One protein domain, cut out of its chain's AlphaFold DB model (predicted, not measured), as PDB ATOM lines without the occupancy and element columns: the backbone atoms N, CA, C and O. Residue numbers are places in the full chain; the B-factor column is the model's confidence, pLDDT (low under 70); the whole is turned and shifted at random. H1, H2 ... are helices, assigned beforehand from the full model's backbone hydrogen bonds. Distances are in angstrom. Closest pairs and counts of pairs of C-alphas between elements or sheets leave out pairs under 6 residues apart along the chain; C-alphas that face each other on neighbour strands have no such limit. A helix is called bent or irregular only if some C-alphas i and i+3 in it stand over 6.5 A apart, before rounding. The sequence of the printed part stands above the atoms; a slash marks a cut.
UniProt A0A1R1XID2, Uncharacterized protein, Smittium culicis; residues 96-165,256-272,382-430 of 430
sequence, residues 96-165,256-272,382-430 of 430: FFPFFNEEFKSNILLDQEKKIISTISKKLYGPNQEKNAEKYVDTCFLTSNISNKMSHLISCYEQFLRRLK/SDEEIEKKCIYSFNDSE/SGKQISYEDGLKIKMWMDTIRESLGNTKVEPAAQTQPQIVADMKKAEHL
ATOM      1  N   PHE A  96     -15.866 -22.980  32.710       66.62
ATOM      2  CA  PHE A  96     -14.979 -23.608  31.728       66.62
ATOM      3  C   PHE A  96     -13.609 -22.935  31.578       66.62
ATOM      4  O   PHE A  96     -12.691 -23.543  31.026       66.62
ATOM      5  N   PHE A  97     -13.437 -21.696  32.054       65.06
ATOM      6  CA  PHE A  97     -12.203 -20.932  31.836       65.06
ATOM      7  C   PHE A  97     -10.927 -21.585  32.423       65.06
ATOM      8  O   PHE A  97      -9.903 -21.563  31.732       65.06
ATOM      9  N   PRO A  98     -10.941 -22.222  33.620       63.94
ATOM     10  CA  PRO A  98      -9.757 -22.895  34.175       63.94
ATOM     11  C   PRO A  98      -9.205 -24.009  33.274       63.94
ATOM     12  O   PRO A  98      -7.993 -24.185  33.161       63.94
ATOM     13  N   PHE A  99     -10.089 -24.721  32.573       61.44
ATOM     14  CA  PHE A  99      -9.745 -25.848  31.705       61.44
ATOM     15  C   PHE A  99      -9.125 -25.433  30.355       61.44
ATOM     16  O   PHE A  99      -8.733 -26.294  29.564       61.44
ATOM     17  N   PHE A 100      -9.046 -24.129  30.059       61.03
ATOM     18  CA  PHE A 100      -8.338 -23.610  28.883       61.03
ATOM     19  C   PHE A 100      -6.825 -23.457  29.126       61.03
ATOM     20  O   PHE A 100      -6.070 -23.274  28.175       61.03
ATOM     21  N   ASN A 101      -6.358 -23.536  30.377       65.44
ATOM     22  CA  ASN A 101      -4.928 -23.535  30.676       65.44
ATOM     23  C   ASN A 101      -4.280 -24.838  30.160       65.44
ATOM     24  O   ASN A 101      -4.742 -25.935  30.482       65.44
ATOM     25  N   GLU A 102      -3.195 -24.734  29.387       66.62
ATOM     26  CA  GLU A 102      -2.433 -25.903  28.917       66.62
ATOM     27  C   GLU A 102      -1.870 -26.724  30.089       66.62
ATOM     28  O   GLU A 102      -1.774 -27.942  29.988       66.62
ATOM     29  N   GLU A 103      -1.620 -26.089  31.239       67.12
ATOM     30  CA  GLU A 103      -1.272 -26.749  32.503       67.12
ATOM     31  C   GLU A 103      -2.351 -27.749  32.961       67.12
ATOM     32  O   GLU A 103      -2.035 -28.859  33.392       67.12
ATOM     33  N   PHE A 104      -3.641 -27.405  32.813       72.12
ATOM     34  CA  PHE A 104      -4.733 -28.338  33.103       72.12
ATOM     35  C   PHE A 104      -4.684 -29.522  32.137       72.12
ATOM     36  O   PHE A 104      -4.717 -30.671  32.573       72.12
ATOM     37  N   LYS A 105      -4.521 -29.255  30.832       69.56
ATOM     38  CA  LYS A 105      -4.425 -30.300  29.800       69.56
ATOM     39  C   LYS A 105      -3.236 -31.239  30.048       69.56
ATOM     40  O   LYS A 105      -3.399 -32.450  29.917       69.56
ATOM     41  N   SER A 106      -2.078 -30.726  30.477       71.25
ATOM     42  CA  SER A 106      -0.916 -31.553  30.842       71.25
ATOM     43  C   SER A 106      -1.117 -32.376  32.119       71.25
ATOM     44  O   SER A 106      -0.527 -33.449  32.235       71.25
ATOM     45  N   ASN A 107      -1.967 -31.920  33.044       80.38
ATOM     46  CA  ASN A 107      -2.220 -32.580  34.329       80.38
ATOM     47  C   ASN A 107      -3.306 -33.676  34.277       80.38
ATOM     48  O   ASN A 107      -3.454 -34.417  35.249       80.38
ATOM     49  N   ILE A 108      -4.042 -33.823  33.165       86.38
ATOM     50  CA  ILE A 108      -5.051 -34.889  32.982       86.38
ATOM     51  C   ILE A 108      -4.404 -36.282  33.085       86.38
ATOM     52  O   ILE A 108      -4.813 -37.102  33.912       86.38
ATOM     53  N   LEU A 109      -3.369 -36.529  32.272       89.38
ATOM     54  CA  LEU A 109      -2.550 -37.741  32.326       89.38
ATOM     55  C   LEU A 109      -1.080 -37.381  32.544       89.38
ATOM     56  O   LEU A 109      -0.457 -36.742  31.696       89.38
ATOM     57  N   LEU A 110      -0.501 -37.863  33.639       91.12
ATOM     58  CA  LEU A 110       0.928 -37.756  33.934       91.12
ATOM     59  C   LEU A 110       1.742 -38.644  32.984       91.12
ATOM     60  O   LEU A 110       1.259 -39.667  32.502       91.12
ATOM     61  N   ASP A 111       3.012 -38.327  32.738       90.19
ATOM     62  CA  ASP A 111       3.811 -39.073  31.748       90.19
ATOM     63  C   ASP A 111       4.045 -40.545  32.128       90.19
ATOM     64  O   ASP A 111       4.120 -41.409  31.253       90.19
ATOM     65  N   GLN A 112       4.065 -40.865  33.426       90.44
ATOM     66  CA  GLN A 112       4.068 -42.249  33.907       90.44
ATOM     67  C   GLN A 112       2.757 -42.978  33.558       90.44
ATOM     68  O   GLN A 112       2.782 -44.150  33.191       90.44
ATOM     69  N   GLU A 113       1.616 -42.289  33.614       93.62
ATOM     70  CA  GLU A 113       0.305 -42.838  33.255       93.62
ATOM     71  C   GLU A 113       0.212 -43.050  31.742       93.62
ATOM     72  O   GLU A 113      -0.102 -44.156  31.299       93.62
ATOM     73  N   LYS A 114       0.616 -42.047  30.944       93.50
ATOM     74  CA  LYS A 114       0.745 -42.163  29.481       93.50
ATOM     75  C   LYS A 114       1.636 -43.350  29.093       93.50
ATOM     76  O   LYS A 114       1.285 -44.137  28.214       93.50
ATOM     77  N   LYS A 115       2.769 -43.532  29.782       92.31
ATOM     78  CA  LYS A 115       3.703 -44.653  29.578       92.31
ATOM     79  C   LYS A 115       3.082 -46.009  29.931       92.31
ATOM     80  O   LYS A 115       3.298 -46.974  29.194       92.31
ATOM     81  N   ILE A 116       2.293 -46.099  31.004       91.62
ATOM     82  CA  ILE A 116       1.573 -47.325  31.390       91.62
ATOM     83  C   ILE A 116       0.468 -47.656  30.370       91.62
ATOM     84  O   ILE A 116       0.438 -48.784  29.873       91.62
ATOM     85  N   ILE A 117      -0.371 -46.682  29.988       93.81
ATOM     86  CA  ILE A 117      -1.406 -46.835  28.945       93.81
ATOM     87  C   ILE A 117      -0.771 -47.279  27.624       93.81
ATOM     88  O   ILE A 117      -1.218 -48.257  27.032       93.81
ATOM     89  N   SER A 118       0.301 -46.612  27.187       91.50
ATOM     90  CA  SER A 118       1.023 -46.933  25.949       91.50
ATOM     91  C   SER A 118       1.627 -48.342  25.974       91.50
ATOM     92  O   SER A 118       1.569 -49.068  24.981       91.50
ATOM     93  N   THR A 119       2.139 -48.776  27.132       89.06
ATOM     94  CA  THR A 119       2.675 -50.133  27.322       89.06
ATOM     95  C   THR A 119       1.582 -51.197  27.233       89.06
ATOM     96  O   THR A 119       1.789 -52.213  26.576       89.06
ATOM     97  N   ILE A 120       0.422 -50.985  27.862       89.12
ATOM     98  CA  ILE A 120      -0.703 -51.932  27.795       89.12
ATOM     99  C   ILE A 120      -1.334 -51.943  26.403       89.12
ATOM    100  O   ILE A 120      -1.546 -53.014  25.846       89.12
ATOM    101  N   SER A 121      -1.575 -50.778  25.807       90.12
ATOM    102  CA  SER A 121      -2.253 -50.645  24.513       90.12
ATOM    103  C   SER A 121      -1.484 -51.345  23.391       90.12
ATOM    104  O   SER A 121      -2.063 -52.136  22.653       90.12
ATOM    105  N   LYS A 122      -0.152 -51.185  23.345       87.50
ATOM    106  CA  LYS A 122       0.735 -51.940  22.438       87.50
ATOM    107  C   LYS A 122       0.702 -53.460  22.642       87.50
ATOM    108  O   LYS A 122       1.106 -54.187  21.742       87.50
ATOM    109  N   LYS A 123       0.277 -53.945  23.814       84.00
ATOM    110  CA  LYS A 123       0.311 -55.368  24.197       84.00
ATOM    111  C   LYS A 123      -1.071 -56.041  24.158       84.00
ATOM    112  O   LYS A 123      -1.117 -57.248  23.970       84.00
ATOM    113  N   LEU A 124      -2.162 -55.284  24.298       84.75
ATOM    114  CA  LEU A 124      -3.542 -55.740  24.065       84.75
ATOM    115  C   LEU A 124      -3.956 -55.632  22.594       84.75
ATOM    116  O   LEU A 124      -4.620 -56.519  22.072       84.75
ATOM    117  N   TYR A 125      -3.603 -54.511  21.960       86.50
ATOM    118  CA  TYR A 125      -4.186 -54.081  20.687       86.50
ATOM    119  C   TYR A 125      -3.137 -53.827  19.602       86.50
ATOM    120  O   TYR A 125      -3.501 -53.382  18.522       86.50
ATOM    121  N   GLY A 126      -1.845 -54.042  19.876       80.50
ATOM    122  CA  GLY A 126      -0.768 -53.838  18.901       80.50
ATOM    123  C   GLY A 126      -0.804 -54.837  17.733       80.50
ATOM    124  O   GLY A 126      -1.446 -55.883  17.843       80.50
ATOM    125  N   PRO A 127      -0.090 -54.555  16.625       68.75
ATOM    126  CA  PRO A 127      -0.100 -55.367  15.403       68.75
ATOM    127  C   PRO A 127       0.724 -56.667  15.545       68.75
ATOM    128  O   PRO A 127       1.708 -56.886  14.841       68.75
ATOM    129  N   ASN A 128       0.329 -57.535  16.480       65.62
ATOM    130  CA  ASN A 128       1.033 -58.764  16.842       65.62
ATOM    131  C   ASN A 128       0.235 -60.003  16.411       65.62
ATOM    132  O   ASN A 128      -0.669 -60.442  17.121       65.62
ATOM    133  N   GLN A 129       0.641 -60.596  15.284       57.06
ATOM    134  CA  GLN A 129      -0.004 -61.729  14.603       57.06
ATOM    135  C   GLN A 129      -1.421 -61.453  14.064       57.06
ATOM    136  O   GLN A 129      -2.173 -60.614  14.551       57.06
ATOM    137  N   GLU A 130      -1.781 -62.222  13.038       58.81
ATOM    138  CA  GLU A 130      -3.027 -62.128  12.268       58.81
ATOM    139  C   GLU A 130      -4.292 -62.198  13.137       58.81
ATOM    140  O   GLU A 130      -5.230 -61.429  12.936       58.81
ATOM    141  N   LYS A 131      -4.265 -63.015  14.200       65.69
ATOM    142  CA  LYS A 131      -5.351 -63.150  15.190       65.69
ATOM    143  C   LYS A 131      -5.723 -61.843  15.907       65.69
ATOM    144  O   LYS A 131      -6.832 -61.741  16.420       65.69
ATOM    145  N   ASN A 132      -4.826 -60.854  15.942       72.44
ATOM    146  CA  ASN A 132      -5.080 -59.534  16.526       72.44
ATOM    147  C   ASN A 132      -5.289 -58.433  15.464       72.44
ATOM    148  O   ASN A 132      -5.511 -57.281  15.834       72.44
ATOM    149  N   ALA A 133      -5.231 -58.741  14.161       79.19
ATOM    150  CA  ALA A 133      -5.288 -57.733  13.096       79.19
ATOM    151  C   ALA A 133      -6.638 -56.994  13.046       79.19
ATOM    152  O   ALA A 133      -6.660 -55.763  13.039       79.19
ATOM    153  N   GLU A 134      -7.754 -57.732  13.100       82.81
ATOM    154  CA  GLU A 134      -9.119 -57.180  13.192       82.81
ATOM    155  C   GLU A 134      -9.237 -56.262  14.426       82.81
ATOM    156  O   GLU A 134      -9.625 -55.099  14.315       82.81
ATOM    157  N   LYS A 135      -8.733 -56.717  15.583       84.00
ATOM    158  CA  LYS A 135      -8.748 -55.953  16.839       84.00
ATOM    159  C   LYS A 135      -7.885 -54.686  16.816       84.00
ATOM    160  O   LYS A 135      -8.292 -53.671  17.383       84.00
ATOM    161  N   TYR A 136      -6.715 -54.720  16.173       87.50
ATOM    162  CA  TYR A 136      -5.864 -53.542  15.957       87.50
ATOM    163  C   TYR A 136      -6.585 -52.502  15.090       87.50
ATOM    164  O   TYR A 136      -6.598 -51.319  15.441       87.50
ATOM    165  N   VAL A 137      -7.228 -52.938  14.000       88.06
ATOM    166  CA  VAL A 137      -7.986 -52.065  13.088       88.06
ATOM    167  C   VAL A 137      -9.190 -51.441  13.794       88.06
ATOM    168  O   VAL A 137      -9.321 -50.217  13.779       88.06
ATOM    169  N   ASP A 138     -10.010 -52.237  14.483       88.94
ATOM    170  CA  ASP A 138     -11.186 -51.742  15.211       88.94
ATOM    171  C   ASP A 138     -10.799 -50.805  16.363       88.94
ATOM    172  O   ASP A 138     -11.413 -49.751  16.543       88.94
ATOM    173  N   THR A 139      -9.727 -51.116  17.101       90.94
ATOM    174  CA  THR A 139      -9.188 -50.227  18.145       90.94
ATOM    175  C   THR A 139      -8.711 -48.903  17.551       90.94
ATOM    176  O   THR A 139      -9.020 -47.836  18.090       90.94
ATOM    177  N   CYS A 140      -7.985 -48.938  16.431       90.94
ATOM    178  CA  CYS A 140      -7.545 -47.735  15.726       90.94
ATOM    179  C   CYS A 140      -8.727 -46.899  15.218       90.94
ATOM    180  O   CYS A 140      -8.696 -45.672  15.328       90.94
ATOM    181  N   PHE A 141      -9.772 -47.542  14.690       92.19
ATOM    182  CA  PHE A 141     -10.972 -46.864  14.210       92.19
ATOM    183  C   PHE A 141     -11.758 -46.222  15.360       92.19
ATOM    184  O   PHE A 141     -12.041 -45.022  15.300       92.19
ATOM    185  N   LEU A 142     -12.044 -46.968  16.435       94.19
ATOM    186  CA  LEU A 142     -12.779 -46.455  17.593       94.19
ATOM    187  C   LEU A 142     -12.028 -45.293  18.251       94.19
ATOM    188  O   LEU A 142     -12.591 -44.209  18.397       94.19
ATOM    189  N   THR A 143     -10.746 -45.468  18.585       94.81
ATOM    190  CA  THR A 143      -9.951 -44.409  19.239       94.81
ATOM    191  C   THR A 143      -9.860 -43.140  18.390       94.81
ATOM    192  O   THR A 143      -9.975 -42.033  18.920       94.81
ATOM    193  N   SER A 144      -9.749 -43.273  17.065       93.56
ATOM    194  CA  SER A 144      -9.755 -42.132  16.142       93.56
ATOM    195  C   SER A 144     -11.125 -41.450  16.060       93.56
ATOM    196  O   SER A 144     -11.198 -40.232  16.219       93.56
ATOM    197  N   ASN A 145     -12.216 -42.208  15.886       94.44
ATOM    198  CA  ASN A 145     -13.589 -41.686  15.863       94.44
ATOM    199  C   ASN A 145     -13.917 -40.913  17.154       94.44
ATOM    200  O   ASN A 145     -14.313 -39.747  17.105       94.44
ATOM    201  N   ILE A 146     -13.687 -41.531  18.315       96.00
ATOM    202  CA  ILE A 146     -14.016 -40.940  19.616       96.00
ATOM    203  C   ILE A 146     -13.131 -39.718  19.911       96.00
ATOM    204  O   ILE A 146     -13.659 -38.680  20.307       96.00
ATOM    205  N   SER A 147     -11.821 -39.766  19.629       95.19
ATOM    206  CA  SER A 147     -10.942 -38.585  19.727       95.19
ATOM    207  C   SER A 147     -11.423 -37.423  18.852       95.19
ATOM    208  O   SER A 147     -11.464 -36.278  19.310       95.19
ATOM    209  N   ASN A 148     -11.780 -37.685  17.592       93.81
ATOM    210  CA  ASN A 148     -12.232 -36.643  16.671       93.81
ATOM    211  C   ASN A 148     -13.539 -36.012  17.169       93.81
ATOM    212  O   ASN A 148     -13.662 -34.790  17.211       93.81
ATOM    213  N   LYS A 149     -14.477 -36.826  17.660       94.69
ATOM    214  CA  LYS A 149     -15.735 -36.353  18.252       94.69
ATOM    215  C   LYS A 149     -15.533 -35.531  19.524       94.69
ATOM    216  O   LYS A 149     -16.131 -34.462  19.638       94.69
ATOM    217  N   MET A 150     -14.628 -35.936  20.420       95.31
ATOM    218  CA  MET A 150     -14.245 -35.084  21.554       95.31
ATOM    219  C   MET A 150     -13.564 -33.790  21.083       95.31
ATOM    220  O   MET A 150     -13.796 -32.737  21.661       95.31
ATOM    221  N   SER A 151     -12.787 -33.824  19.998       92.81
ATOM    222  CA  SER A 151     -12.165 -32.621  19.419       92.81
ATOM    223  C   SER A 151     -13.210 -31.632  18.877       92.81
ATOM    224  O   SER A 151     -13.066 -30.427  19.075       92.81
ATOM    225  N   HIS A 152     -14.296 -32.120  18.262       91.69
ATOM    226  CA  HIS A 152     -15.440 -31.285  17.869       91.69
ATOM    227  C   HIS A 152     -16.175 -30.699  19.083       91.69
ATOM    228  O   HIS A 152     -16.464 -29.501  19.090       91.69
ATOM    229  N   LEU A 153     -16.422 -31.508  20.122       91.88
ATOM    230  CA  LEU A 153     -17.011 -31.052  21.386       91.88
ATOM    231  C   LEU A 153     -16.165 -29.925  22.001       91.88
ATOM    232  O   LEU A 153     -16.667 -28.828  22.226       91.88
ATOM    233  N   ILE A 154     -14.865 -30.161  22.187       90.50
ATOM    234  CA  ILE A 154     -13.921 -29.202  22.774       90.50
ATOM    235  C   ILE A 154     -13.855 -27.916  21.940       90.50
ATOM    236  O   ILE A 154     -13.969 -26.821  22.490       90.50
ATOM    237  N   SER A 155     -13.755 -28.027  20.610       89.81
ATOM    238  CA  SER A 155     -13.741 -26.867  19.710       89.81
ATOM    239  C   SER A 155     -15.021 -26.028  19.804       89.81
ATOM    240  O   SER A 155     -14.951 -24.805  19.682       89.81
ATOM    241  N   CYS A 156     -16.177 -26.650  20.059       89.75
ATOM    242  CA  CYS A 156     -17.429 -25.934  20.294       89.75
ATOM    243  C   CYS A 156     -17.327 -25.040  21.544       89.75
ATOM    244  O   CYS A 156     -17.485 -23.823  21.428       89.75
ATOM    245  N   TYR A 157     -16.966 -25.598  22.709       87.62
ATOM    246  CA  TYR A 157     -16.788 -24.814  23.945       87.62
ATOM    247  C   TYR A 157     -15.711 -23.726  23.781       87.62
ATOM    248  O   TYR A 157     -15.951 -22.569  24.129       87.62
ATOM    249  N   GLU A 158     -14.558 -24.045  23.177       83.44
ATOM    250  CA  GLU A 158     -13.513 -23.047  22.905       83.44
ATOM    251  C   GLU A 158     -14.020 -21.881  22.037       83.44
ATOM    252  O   GLU A 158     -13.621 -20.736  22.254       83.44
ATOM    253  N   GLN A 159     -14.900 -22.129  21.061       83.56
ATOM    254  CA  GLN A 159     -15.458 -21.074  20.210       83.56
ATOM    255  C   GLN A 159     -16.418 -20.144  20.962       83.56
ATOM    256  O   GLN A 159     -16.403 -18.941  20.693       83.56
ATOM    257  N   PHE A 160     -17.205 -20.644  21.921       79.56
ATOM    258  CA  PHE A 160     -18.010 -19.782  22.798       79.56
ATOM    259  C   PHE A 160     -17.124 -18.970  23.752       79.56
ATOM    260  O   PHE A 160     -17.274 -17.751  23.836       79.56
ATOM    261  N   LEU A 161     -16.114 -19.593  24.368       72.62
ATOM    262  CA  LEU A 161     -15.159 -18.906  25.250       72.62
ATOM    263  C   LEU A 161     -14.337 -17.821  24.528       72.62
ATOM    264  O   LEU A 161     -14.018 -16.784  25.113       72.62
ATOM    265  N   ARG A 162     -14.028 -18.004  23.237       74.69
ATOM    266  CA  ARG A 162     -13.389 -16.966  22.401       74.69
ATOM    267  C   ARG A 162     -14.313 -15.784  22.084       74.69
ATOM    268  O   ARG A 162     -13.794 -14.708  21.820       74.69
ATOM    269  N   ARG A 163     -15.643 -15.957  22.120       71.94
ATOM    270  CA  ARG A 163     -16.632 -14.866  21.976       71.94
ATOM    271  C   ARG A 163     -16.916 -14.152  23.301       71.94
ATOM    272  O   ARG A 163     -17.242 -12.972  23.284       71.94
ATOM    273  N   LEU A 164     -16.759 -14.854  24.427       65.75
ATOM    274  CA  LEU A 164     -16.818 -14.292  25.782       65.75
ATOM    275  C   LEU A 164     -15.666 -13.333  26.089       65.75
ATOM    276  O   LEU A 164     -15.859 -12.365  26.816       65.75
ATOM    277  N   LYS A 165     -14.470 -13.577  25.538       63.12
ATOM    278  CA  LYS A 165     -13.369 -12.610  25.618       63.12
ATOM    279  C   LYS A 165     -13.726 -11.383  24.769       63.12
ATOM    280  O   LYS A 165     -13.835 -11.532  23.551       63.12
ATOM    281  N   SER A 256     -24.053 -17.324  29.124       70.69
ATOM    282  CA  SER A 256     -24.185 -18.219  30.267       70.69
ATOM    283  C   SER A 256     -23.670 -19.620  29.930       70.69
ATOM    284  O   SER A 256     -23.864 -20.143  28.826       70.69
ATOM    285  N   ASP A 257     -23.015 -20.254  30.903       70.56
ATOM    286  CA  ASP A 257     -22.456 -21.595  30.731       70.56
ATOM    287  C   ASP A 257     -23.556 -22.621  30.386       70.56
ATOM    288  O   ASP A 257     -23.321 -23.564  29.633       70.56
ATOM    289  N   GLU A 258     -24.780 -22.387  30.864       76.00
ATOM    290  CA  GLU A 258     -25.980 -23.181  30.597       76.00
ATOM    291  C   GLU A 258     -26.465 -23.073  29.142       76.00
ATOM    292  O   GLU A 258     -27.151 -23.978  28.666       76.00
ATOM    293  N   GLU A 259     -26.179 -21.983  28.420       77.06
ATOM    294  CA  GLU A 259     -26.449 -21.888  26.978       77.06
ATOM    295  C   GLU A 259     -25.334 -22.554  26.154       77.06
ATOM    296  O   GLU A 259     -25.622 -23.185  25.130       77.06
ATOM    297  N   ILE A 260     -24.084 -22.511  26.631       78.12
ATOM    298  CA  ILE A 260     -22.968 -23.252  26.024       78.12
ATOM    299  C   ILE A 260     -23.218 -24.765  26.142       78.12
ATOM    300  O   ILE A 260     -23.149 -25.470  25.136       78.12
ATOM    301  N   GLU A 261     -23.611 -25.265  27.318       77.94
ATOM    302  CA  GLU A 261     -23.924 -26.688  27.545       77.94
ATOM    303  C   GLU A 261     -25.119 -27.194  26.725       77.94
ATOM    304  O   GLU A 261     -25.152 -28.372  26.374       77.94
ATOM    305  N   LYS A 262     -26.073 -26.323  26.366       80.94
ATOM    306  CA  LYS A 262     -27.204 -26.658  25.474       80.94
ATOM    307  C   LYS A 262     -26.830 -26.685  23.991       80.94
ATOM    308  O   LYS A 262     -27.550 -27.287  23.200       80.94
ATOM    309  N   LYS A 263     -25.744 -26.013  23.592       83.88
ATOM    310  CA  LYS A 263     -25.294 -25.921  22.189       83.88
ATOM    311  C   LYS A 263     -24.155 -26.886  21.879       83.88
ATOM    312  O   LYS A 263     -24.129 -27.477  20.805       83.88
ATOM    313  N   CYS A 264     -23.250 -27.085  22.830       89.00
ATOM    314  CA  CYS A 264     -22.129 -28.011  22.747       89.00
ATOM    315  C   CYS A 264     -22.465 -29.335  23.456       89.00
ATOM    316  O   CYS A 264     -21.785 -29.755  24.395       89.00
ATOM    317  N   ILE A 265     -23.543 -29.984  23.006       87.06
ATOM    318  CA  ILE A 265     -23.953 -31.317  23.466       87.06
ATOM    319  C   ILE A 265     -23.229 -32.380  22.633       87.06
ATOM    320  O   ILE A 265     -23.281 -32.361  21.404       87.06
ATOM    321  N   TYR A 266     -22.632 -33.363  23.305       92.56
ATOM    322  CA  TYR A 266     -22.346 -34.672  22.721       92.56
ATOM    323  C   TYR A 266     -22.781 -35.774  23.690       92.56
ATOM    324  O   TYR A 266     -22.663 -35.616  24.906       92.56
ATOM    325  N   SER A 267     -23.253 -36.896  23.154       94.19
ATOM    326  CA  SER A 267     -23.510 -38.140  23.880       94.19
ATOM    327  C   SER A 267     -23.144 -39.337  23.001       94.19
ATOM    328  O   SER A 267     -23.222 -39.266  21.774       94.19
ATOM    329  N   PHE A 268     -22.709 -40.438  23.617       95.12
ATOM    330  CA  PHE A 268     -22.449 -41.678  22.883       95.12
ATOM    331  C   PHE A 268     -23.758 -42.333  22.435       95.12
ATOM    332  O   PHE A 268     -24.762 -42.266  23.144       95.12
ATOM    333  N   ASN A 269     -23.726 -43.002  21.281       95.44
ATOM    334  CA  ASN A 269     -24.772 -43.952  20.894       95.44
ATOM    335  C   ASN A 269     -24.529 -45.338  21.525       95.44
ATOM    336  O   ASN A 269     -23.496 -45.569  22.156       95.44
ATOM    337  N   ASP A 270     -25.469 -46.269  21.332       94.94
ATOM    338  CA  ASP A 270     -25.426 -47.604  21.944       94.94
ATOM    339  C   ASP A 270     -24.170 -48.409  21.574       94.94
ATOM    340  O   ASP A 270     -23.601 -49.066  22.446       94.94
ATOM    341  N   SER A 271     -23.709 -48.334  20.317       95.12
ATOM    342  CA  SER A 271     -22.476 -49.014  19.892       95.12
ATOM    343  C   SER A 271     -21.271 -48.356  20.545       95.12
ATOM    344  O   SER A 271     -20.538 -49.012  21.269       95.12
ATOM    345  N   GLU A 272     -21.114 -47.038  20.407       94.56
ATOM    346  CA  GLU A 272     -19.963 -46.320  20.968       94.56
ATOM    347  C   GLU A 272     -19.826 -46.517  22.479       94.56
ATOM    348  O   GLU A 272     -18.724 -46.760  22.967       94.56
ATOM    349  N   SER A 382     -25.229 -44.740  26.888       93.25
ATOM    350  CA  SER A 382     -25.837 -44.178  25.682       93.25
ATOM    351  C   SER A 382     -26.777 -43.024  26.035       93.25
ATOM    352  O   SER A 382     -27.420 -43.039  27.086       93.25
ATOM    353  N   GLY A 383     -26.805 -41.987  25.201       89.94
ATOM    354  CA  GLY A 383     -27.625 -40.791  25.411       89.94
ATOM    355  C   GLY A 383     -27.195 -39.884  26.575       89.94
ATOM    356  O   GLY A 383     -27.647 -38.741  26.630       89.94
ATOM    357  N   LYS A 384     -26.291 -40.315  27.470       93.00
ATOM    358  CA  LYS A 384     -25.751 -39.458  28.535       93.00
ATOM    359  C   LYS A 384     -24.881 -38.356  27.924       93.00
ATOM    360  O   LYS A 384     -23.911 -38.647  27.222       93.00
ATOM    361  N   GLN A 385     -25.201 -37.098  28.229       91.69
ATOM    362  CA  GLN A 385     -24.376 -35.954  27.848       91.69
ATOM    363  C   GLN A 385     -22.986 -36.039  28.497       91.69
ATOM    364  O   GLN A 385     -22.855 -36.321  29.691       91.69
ATOM    365  N   ILE A 386     -21.954 -35.781  27.697       91.56
ATOM    366  CA  ILE A 386     -20.558 -35.695  28.129       91.56
ATOM    367  C   ILE A 386     -20.257 -34.242  28.512       91.56
ATOM    368  O   ILE A 386     -20.566 -33.324  27.749       91.56
ATOM    369  N   SER A 387     -19.660 -34.028  29.687       89.12
ATOM    370  CA  SER A 387     -19.190 -32.701  30.104       89.12
ATOM    371  C   SER A 387     -17.933 -32.289  29.327       89.12
ATOM    372  O   SER A 387     -17.232 -33.130  28.764       89.12
ATOM    373  N   TYR A 388     -17.592 -30.998  29.315       87.44
ATOM    374  CA  TYR A 388     -16.335 -30.543  28.704       87.44
ATOM    375  C   TYR A 388     -15.093 -31.185  29.359       87.44
ATOM    376  O   TYR A 388     -14.146 -31.556  28.665       87.44
ATOM    377  N   GLU A 389     -15.116 -31.377  30.683       86.94
ATOM    378  CA  GLU A 389     -14.022 -32.003  31.435       86.94
ATOM    379  C   GLU A 389     -13.875 -33.496  31.095       86.94
ATOM    380  O   GLU A 389     -12.768 -33.967  30.824       86.94
ATOM    381  N   ASP A 390     -14.986 -34.236  31.031       90.12
ATOM    382  CA  ASP A 390     -14.983 -35.638  30.597       90.12
ATOM    383  C   ASP A 390     -14.540 -35.758  29.134       90.12
ATOM    384  O   ASP A 390     -13.762 -36.647  28.796       90.12
ATOM    385  N   GLY A 391     -14.964 -34.829  28.271       91.88
ATOM    386  CA  GLY A 391     -14.534 -34.753  26.877       91.88
ATOM    387  C   GLY A 391     -13.019 -34.589  26.738       91.88
ATOM    388  O   GLY A 391     -12.399 -35.305  25.952       91.88
ATOM    389  N   LEU A 392     -12.403 -33.715  27.544       90.88
ATOM    390  CA  LEU A 392     -10.944 -33.565  27.618       90.88
ATOM    391  C   LEU A 392     -10.249 -34.850  28.095       90.88
ATOM    392  O   LEU A 392      -9.281 -35.284  27.464       90.88
ATOM    393  N   LYS A 393     -10.749 -35.491  29.163       91.81
ATOM    394  CA  LYS A 393     -10.203 -36.759  29.686       91.81
ATOM    395  C   LYS A 393     -10.269 -37.875  28.645       91.81
ATOM    396  O   LYS A 393      -9.252 -38.499  28.347       91.81
ATOM    397  N   ILE A 394     -11.443 -38.088  28.049       94.50
ATOM    398  CA  ILE A 394     -11.675 -39.101  27.013       94.50
ATOM    399  C   ILE A 394     -10.776 -38.829  25.803       94.50
ATOM    400  O   ILE A 394     -10.138 -39.758  25.312       94.50
ATOM    401  N   LYS A 395     -10.655 -37.572  25.350       94.31
ATOM    402  CA  LYS A 395      -9.750 -37.216  24.246       94.31
ATOM    403  C   LYS A 395      -8.304 -37.611  24.560       94.31
ATOM    404  O   LYS A 395      -7.691 -38.306  23.758       94.31
ATOM    405  N   MET A 396      -7.799 -37.240  25.738       93.38
ATOM    406  CA  MET A 396      -6.423 -37.517  26.169       93.38
ATOM    407  C   MET A 396      -6.131 -39.026  26.275       93.38
ATOM    408  O   MET A 396      -5.076 -39.484  25.832       93.38
ATOM    409  N   TRP A 397      -7.076 -39.818  26.797       94.75
ATOM    410  CA  TRP A 397      -6.992 -41.285  26.797       94.75
ATOM    411  C   TRP A 397      -6.962 -41.852  25.366       94.75
ATOM    412  O   TRP A 397      -6.056 -42.616  25.030       94.75
ATOM    413  N   MET A 398      -7.904 -41.455  24.502       95.88
ATOM    414  CA  MET A 398      -7.995 -41.939  23.115       95.88
ATOM    415  C   MET A 398      -6.767 -41.561  22.273       95.88
ATOM    416  O   MET A 398      -6.269 -42.394  21.515       95.88
ATOM    417  N   ASP A 399      -6.251 -40.338  22.430       93.88
ATOM    418  CA  ASP A 399      -5.014 -39.872  21.795       93.88
ATOM    419  C   ASP A 399      -3.820 -40.732  22.234       93.88
ATOM    420  O   ASP A 399      -3.125 -41.291  21.387       93.88
ATOM    421  N   THR A 400      -3.643 -40.925  23.548       93.94
ATOM    422  CA  THR A 400      -2.551 -41.735  24.122       93.94
ATOM    423  C   THR A 400      -2.574 -43.179  23.603       93.94
ATOM    424  O   THR A 400      -1.524 -43.745  23.282       93.94
ATOM    425  N   ILE A 401      -3.762 -43.785  23.482       93.50
ATOM    426  CA  ILE A 401      -3.922 -45.131  22.913       93.50
ATOM    427  C   ILE A 401      -3.556 -45.116  21.419       93.50
ATOM    428  O   ILE A 401      -2.684 -45.884  21.009       93.50
ATOM    429  N   ARG A 402      -4.139 -44.221  20.609       92.25
ATOM    430  CA  ARG A 402      -3.890 -44.132  19.154       92.25
ATOM    431  C   ARG A 402      -2.411 -43.887  18.822       92.25
ATOM    432  O   ARG A 402      -1.861 -44.534  17.931       92.25
ATOM    433  N   GLU A 403      -1.750 -42.999  19.562       91.88
ATOM    434  CA  GLU A 403      -0.316 -42.718  19.432       91.88
ATOM    435  C   GLU A 403       0.544 -43.930  19.801       91.88
ATOM    436  O   GLU A 403       1.513 -44.241  19.105       91.88
ATOM    437  N   SER A 404       0.168 -44.677  20.847       90.75
ATOM    438  CA  SER A 404       0.873 -45.909  21.214       90.75
ATOM    439  C   SER A 404       0.812 -46.977  20.118       90.75
ATOM    440  O   SER A 404       1.790 -47.693  19.912       90.75
ATOM    441  N   LEU A 405      -0.285 -47.038  19.361       88.06
ATOM    442  CA  LEU A 405      -0.470 -47.953  18.233       88.06
ATOM    443  C   LEU A 405       0.242 -47.486  16.947       88.06
ATOM    444  O   LEU A 405       0.093 -48.107  15.895       88.06
ATOM    445  N   GLY A 406       1.022 -46.399  17.030       79.12
ATOM    446  CA  GLY A 406       1.772 -45.812  15.918       79.12
ATOM    447  C   GLY A 406       0.900 -45.069  14.904       79.12
ATOM    448  O   GLY A 406       1.411 -44.593  13.892       79.12
ATOM    449  N   ASN A 407      -0.406 -44.954  15.154       64.75
ATOM    450  CA  ASN A 407      -1.378 -44.556  14.144       64.75
ATOM    451  C   ASN A 407      -1.630 -43.038  14.128       64.75
ATOM    452  O   ASN A 407      -2.745 -42.549  14.297       64.75
ATOM    453  N   THR A 408      -0.558 -42.267  13.944       52.59
ATOM    454  CA  THR A 408      -0.574 -40.793  13.960       52.59
ATOM    455  C   THR A 408      -0.920 -40.155  12.610       52.59
ATOM    456  O   THR A 408      -0.829 -38.936  12.474       52.59
ATOM    457  N   LYS A 409      -1.287 -40.957  11.595       46.12
ATOM    458  CA  LYS A 409      -1.497 -40.497  10.207       46.12
ATOM    459  C   LYS A 409      -2.715 -41.074   9.473       46.12
ATOM    460  O   LYS A 409      -2.889 -40.745   8.301       46.12
ATOM    461  N   VAL A 410      -3.571 -41.880  10.108       44.47
ATOM    462  CA  VAL A 410      -4.879 -42.212   9.512       44.47
ATOM    463  C   VAL A 410      -5.821 -41.021   9.682       44.47
ATOM    464  O   VAL A 410      -6.514 -40.863  10.685       44.47
ATOM    465  N   GLU A 411      -5.823 -40.165   8.663       37.19
ATOM    466  CA  GLU A 411      -6.955 -39.295   8.356       37.19
ATOM    467  C   GLU A 411      -8.204 -40.181   8.143       37.19
ATOM    468  O   GLU A 411      -8.091 -41.231   7.501       37.19
ATOM    469  N   PRO A 412      -9.381 -39.832   8.702       42.34
ATOM    470  CA  PRO A 412     -10.547 -40.714   8.709       42.34
ATOM    471  C   PRO A 412     -11.231 -40.772   7.332       42.34
ATOM    472  O   PRO A 412     -12.288 -40.181   7.113       42.34
ATOM    473  N   ALA A 413     -10.635 -41.525   6.406       38.31
ATOM    474  CA  ALA A 413     -11.273 -41.919   5.156       38.31
ATOM    475  C   ALA A 413     -12.607 -42.631   5.451       38.31
ATOM    476  O   ALA A 413     -12.681 -43.529   6.293       38.31
ATOM    477  N   ALA A 414     -13.678 -42.196   4.788       41.72
ATOM    478  CA  ALA A 414     -15.031 -42.592   5.155       41.72
ATOM    479  C   ALA A 414     -15.327 -44.080   4.874       41.72
ATOM    480  O   ALA A 414     -15.175 -44.552   3.752       41.72
ATOM    481  N   GLN A 415     -15.845 -44.774   5.896       41.56
ATOM    482  CA  GLN A 415     -16.621 -46.021   5.801       41.56
ATOM    483  C   GLN A 415     -16.035 -47.155   4.926       41.56
ATOM    484  O   GLN A 415     -16.697 -47.651   4.016       41.56
ATOM    485  N   THR A 416     -14.842 -47.660   5.261       44.69
ATOM    486  CA  THR A 416     -14.250 -48.856   4.605       44.69
ATOM    487  C   THR A 416     -14.001 -50.063   5.521       44.69
ATOM    488  O   THR A 416     -13.404 -51.047   5.085       44.69
ATOM    489  N   GLN A 417     -14.522 -50.044   6.755       48.47
ATOM    490  CA  GLN A 417     -14.390 -51.132   7.742       48.47
ATOM    491  C   GLN A 417     -14.786 -52.536   7.210       48.47
ATOM    492  O   GLN A 417     -14.039 -53.477   7.468       48.47
ATOM    493  N   PRO A 418     -15.858 -52.723   6.400       47.22
ATOM    494  CA  PRO A 418     -16.218 -54.055   5.888       47.22
ATOM    495  C   PRO A 418     -15.247 -54.623   4.843       47.22
ATOM    496  O   PRO A 418     -15.167 -55.836   4.670       47.22
ATOM    497  N   GLN A 419     -14.541 -53.758   4.106       44.53
ATOM    498  CA  GLN A 419     -13.803 -54.151   2.902       44.53
ATOM    499  C   GLN A 419     -12.474 -54.835   3.256       44.53
ATOM    500  O   GLN A 419     -12.172 -55.896   2.725       44.53
ATOM    501  N   ILE A 420     -11.719 -54.274   4.207       48.66
ATOM    502  CA  ILE A 420     -10.390 -54.782   4.595       48.66
ATOM    503  C   ILE A 420     -10.497 -56.181   5.224       48.66
ATOM    504  O   ILE A 420      -9.729 -57.075   4.876       48.66
ATOM    505  N   VAL A 421     -11.493 -56.402   6.090       48.94
ATOM    506  CA  VAL A 421     -11.756 -57.713   6.710       48.94
ATOM    507  C   VAL A 421     -12.203 -58.748   5.667       48.94
ATOM    508  O   VAL A 421     -11.801 -59.909   5.741       48.94
ATOM    509  N   ALA A 422     -13.003 -58.339   4.676       45.97
ATOM    510  CA  ALA A 422     -13.424 -59.217   3.586       45.97
ATOM    511  C   ALA A 422     -12.260 -59.597   2.656       45.97
ATOM    512  O   ALA A 422     -12.142 -60.760   2.280       45.97
ATOM    513  N   ASP A 423     -11.385 -58.648   2.316       44.97
ATOM    514  CA  ASP A 423     -10.248 -58.897   1.427       44.97
ATOM    515  C   ASP A 423      -9.141 -59.725   2.116       44.97
ATOM    516  O   ASP A 423      -8.504 -60.537   1.447       44.97
ATOM    517  N   MET A 424      -8.981 -59.636   3.448       46.38
ATOM    518  CA  MET A 424      -8.155 -60.584   4.220       46.38
ATOM    519  C   MET A 424      -8.748 -62.004   4.215       46.38
ATOM    520  O   MET A 424      -8.065 -62.940   3.809       46.38
ATOM    521  N   LYS A 425     -10.034 -62.174   4.557       45.75
ATOM    522  CA  LYS A 425     -10.713 -63.493   4.532       45.75
ATOM    523  C   LYS A 425     -10.772 -64.122   3.133       45.75
ATOM    524  O   LYS A 425     -10.921 -65.330   2.986       45.75
ATOM    525  N   LYS A 426     -10.624 -63.317   2.078       41.84
ATOM    526  CA  LYS A 426     -10.531 -63.787   0.690       41.84
ATOM    527  C   LYS A 426      -9.148 -64.336   0.318       41.84
ATOM    528  O   LYS A 426      -9.053 -65.078  -0.656       41.84
ATOM    529  N   ALA A 427      -8.103 -64.009   1.081       47.78
ATOM    530  CA  ALA A 427      -6.773 -64.602   0.938       47.78
ATOM    531  C   ALA A 427      -6.661 -65.986   1.611       47.78
ATOM    532  O   ALA A 427      -5.828 -66.781   1.200       47.78
ATOM    533  N   GLU A 428      -7.537 -66.320   2.570       41.91
ATOM    534  CA  GLU A 428      -7.621 -67.654   3.205       41.91
ATOM    535  C   GLU A 428      -8.231 -68.745   2.288       41.91
ATOM    536  O   GLU A 428      -8.384 -69.903   2.686       41.91
ATOM    537  N   HIS A 429      -8.622 -68.386   1.060       44.16
ATOM    538  CA  HIS A 429      -9.294 -69.257   0.086       44.16
ATOM    539  C   HIS A 429      -8.582 -69.313  -1.284       44.16
ATOM    540  O   HIS A 429      -9.219 -69.631  -2.293       44.16
ATOM    541  N   LEU A 430      -7.277 -69.013  -1.320       41.12
ATOM    542  CA  LEU A 430      -6.388 -69.105  -2.490       41.12
ATOM    543  C   LEU A 430      -5.104 -69.880  -2.155       41.12
ATOM    544  O   LEU A 430      -4.628 -70.580  -3.075       41.12
TER     545      LEU A 430
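This is residues 96 to 165, 256 to 272 and 382 to 430 of the 430 residues of an uncharacterized protein of Smittium culicis (UniProt A0A1R1XID2). One long helix, H4, makes the spine of this domain, and H6 packs slantwise on it, filling the place between H4 and the chain of H2 and H3. Short H5 lies by one end of H4 and H7 by the other, from where residues 425 to 430 stick out. You are reading 136 printed residues with seven named helices, H1 to H7 in order, and no named strand: all helix. The whole is loose, with a radius of gyration of the C-alphas of 17.8 A, and elongated, spanning 63 by 32 by 25 A.

Find C-alpha 97 at (-12.203, -20.932, 31.836), where H1, residues 97 to 100, begins. Next come H2, residues 102 to 108, and H3, residues 111 to 124, 19.8 A long. Then look at C-alpha 130 at (-3.027, -62.128, 12.268): from there H4 runs 51.6 A to residue 164. It is irregular, with C-alphas 131 and 134 lying 7.3 A apart. Past a cut, H5 holds residues 257 to 263; past another, H6 holds residues 388 to 404, 24.3 A long. H7, residues 417 to 425, 13.3 A long, ends at C-alpha 425 at (-10.713, -63.493, 4.532); it is neither bent nor irregular, but only just: C-alphas 417 and 420 are 6.3 A apart.

Begin at the hub, H6, which touches three helices. It touches H4, opposite ways at a tilt of 36 degrees, only just steep; their closest C-alphas, of Ser 147 and Lys 395, are 4.9 A apart. With residues 400 to 404 alone it touches H3, the same way at a steep tilt of 58 degrees, closest at the C-alphas of Ser 118 and Ser 404, 4.8 A. With residues 392 to 396 alone it only just touches H2, with 3 pairs of C-alphas within 8 A, about perpendicular at 75 degrees; the closest are those of Ile 108 and Lys 393, 6.4 A. The helix packing is mostly crossed. H3 and H4 are near each other. Close but not clearly touching H4 are H1 (closest C-alphas Phe 97 and Leu 161, 7.5 A), H5 (Tyr 157 and Ile 260, 6.7 A) and H7 (Glu 134 and Val 421, 7.0 A). H5 and H7 are apart. In H2, H5 and H6 every O i to N i+4 pair is within hydrogen-bond range, against 9 of 10 in H3, 29 of 31 in H4 and 4 of 5 in H7; H1 is too short for such a pair.

The C-alphas farthest apart, of Lys 165 and Leu 430, are 63.5 A apart. Residues 166 to 255 are not printed, with 13.0 A between C-alphas 165 and 256, nor are 273 to 381, with 7.8 A between C-alphas 272 and 382. The link from H6 to H7 is long. Confidence is under 70 in 40 residues, among them 96 to 103 and 407 to 430.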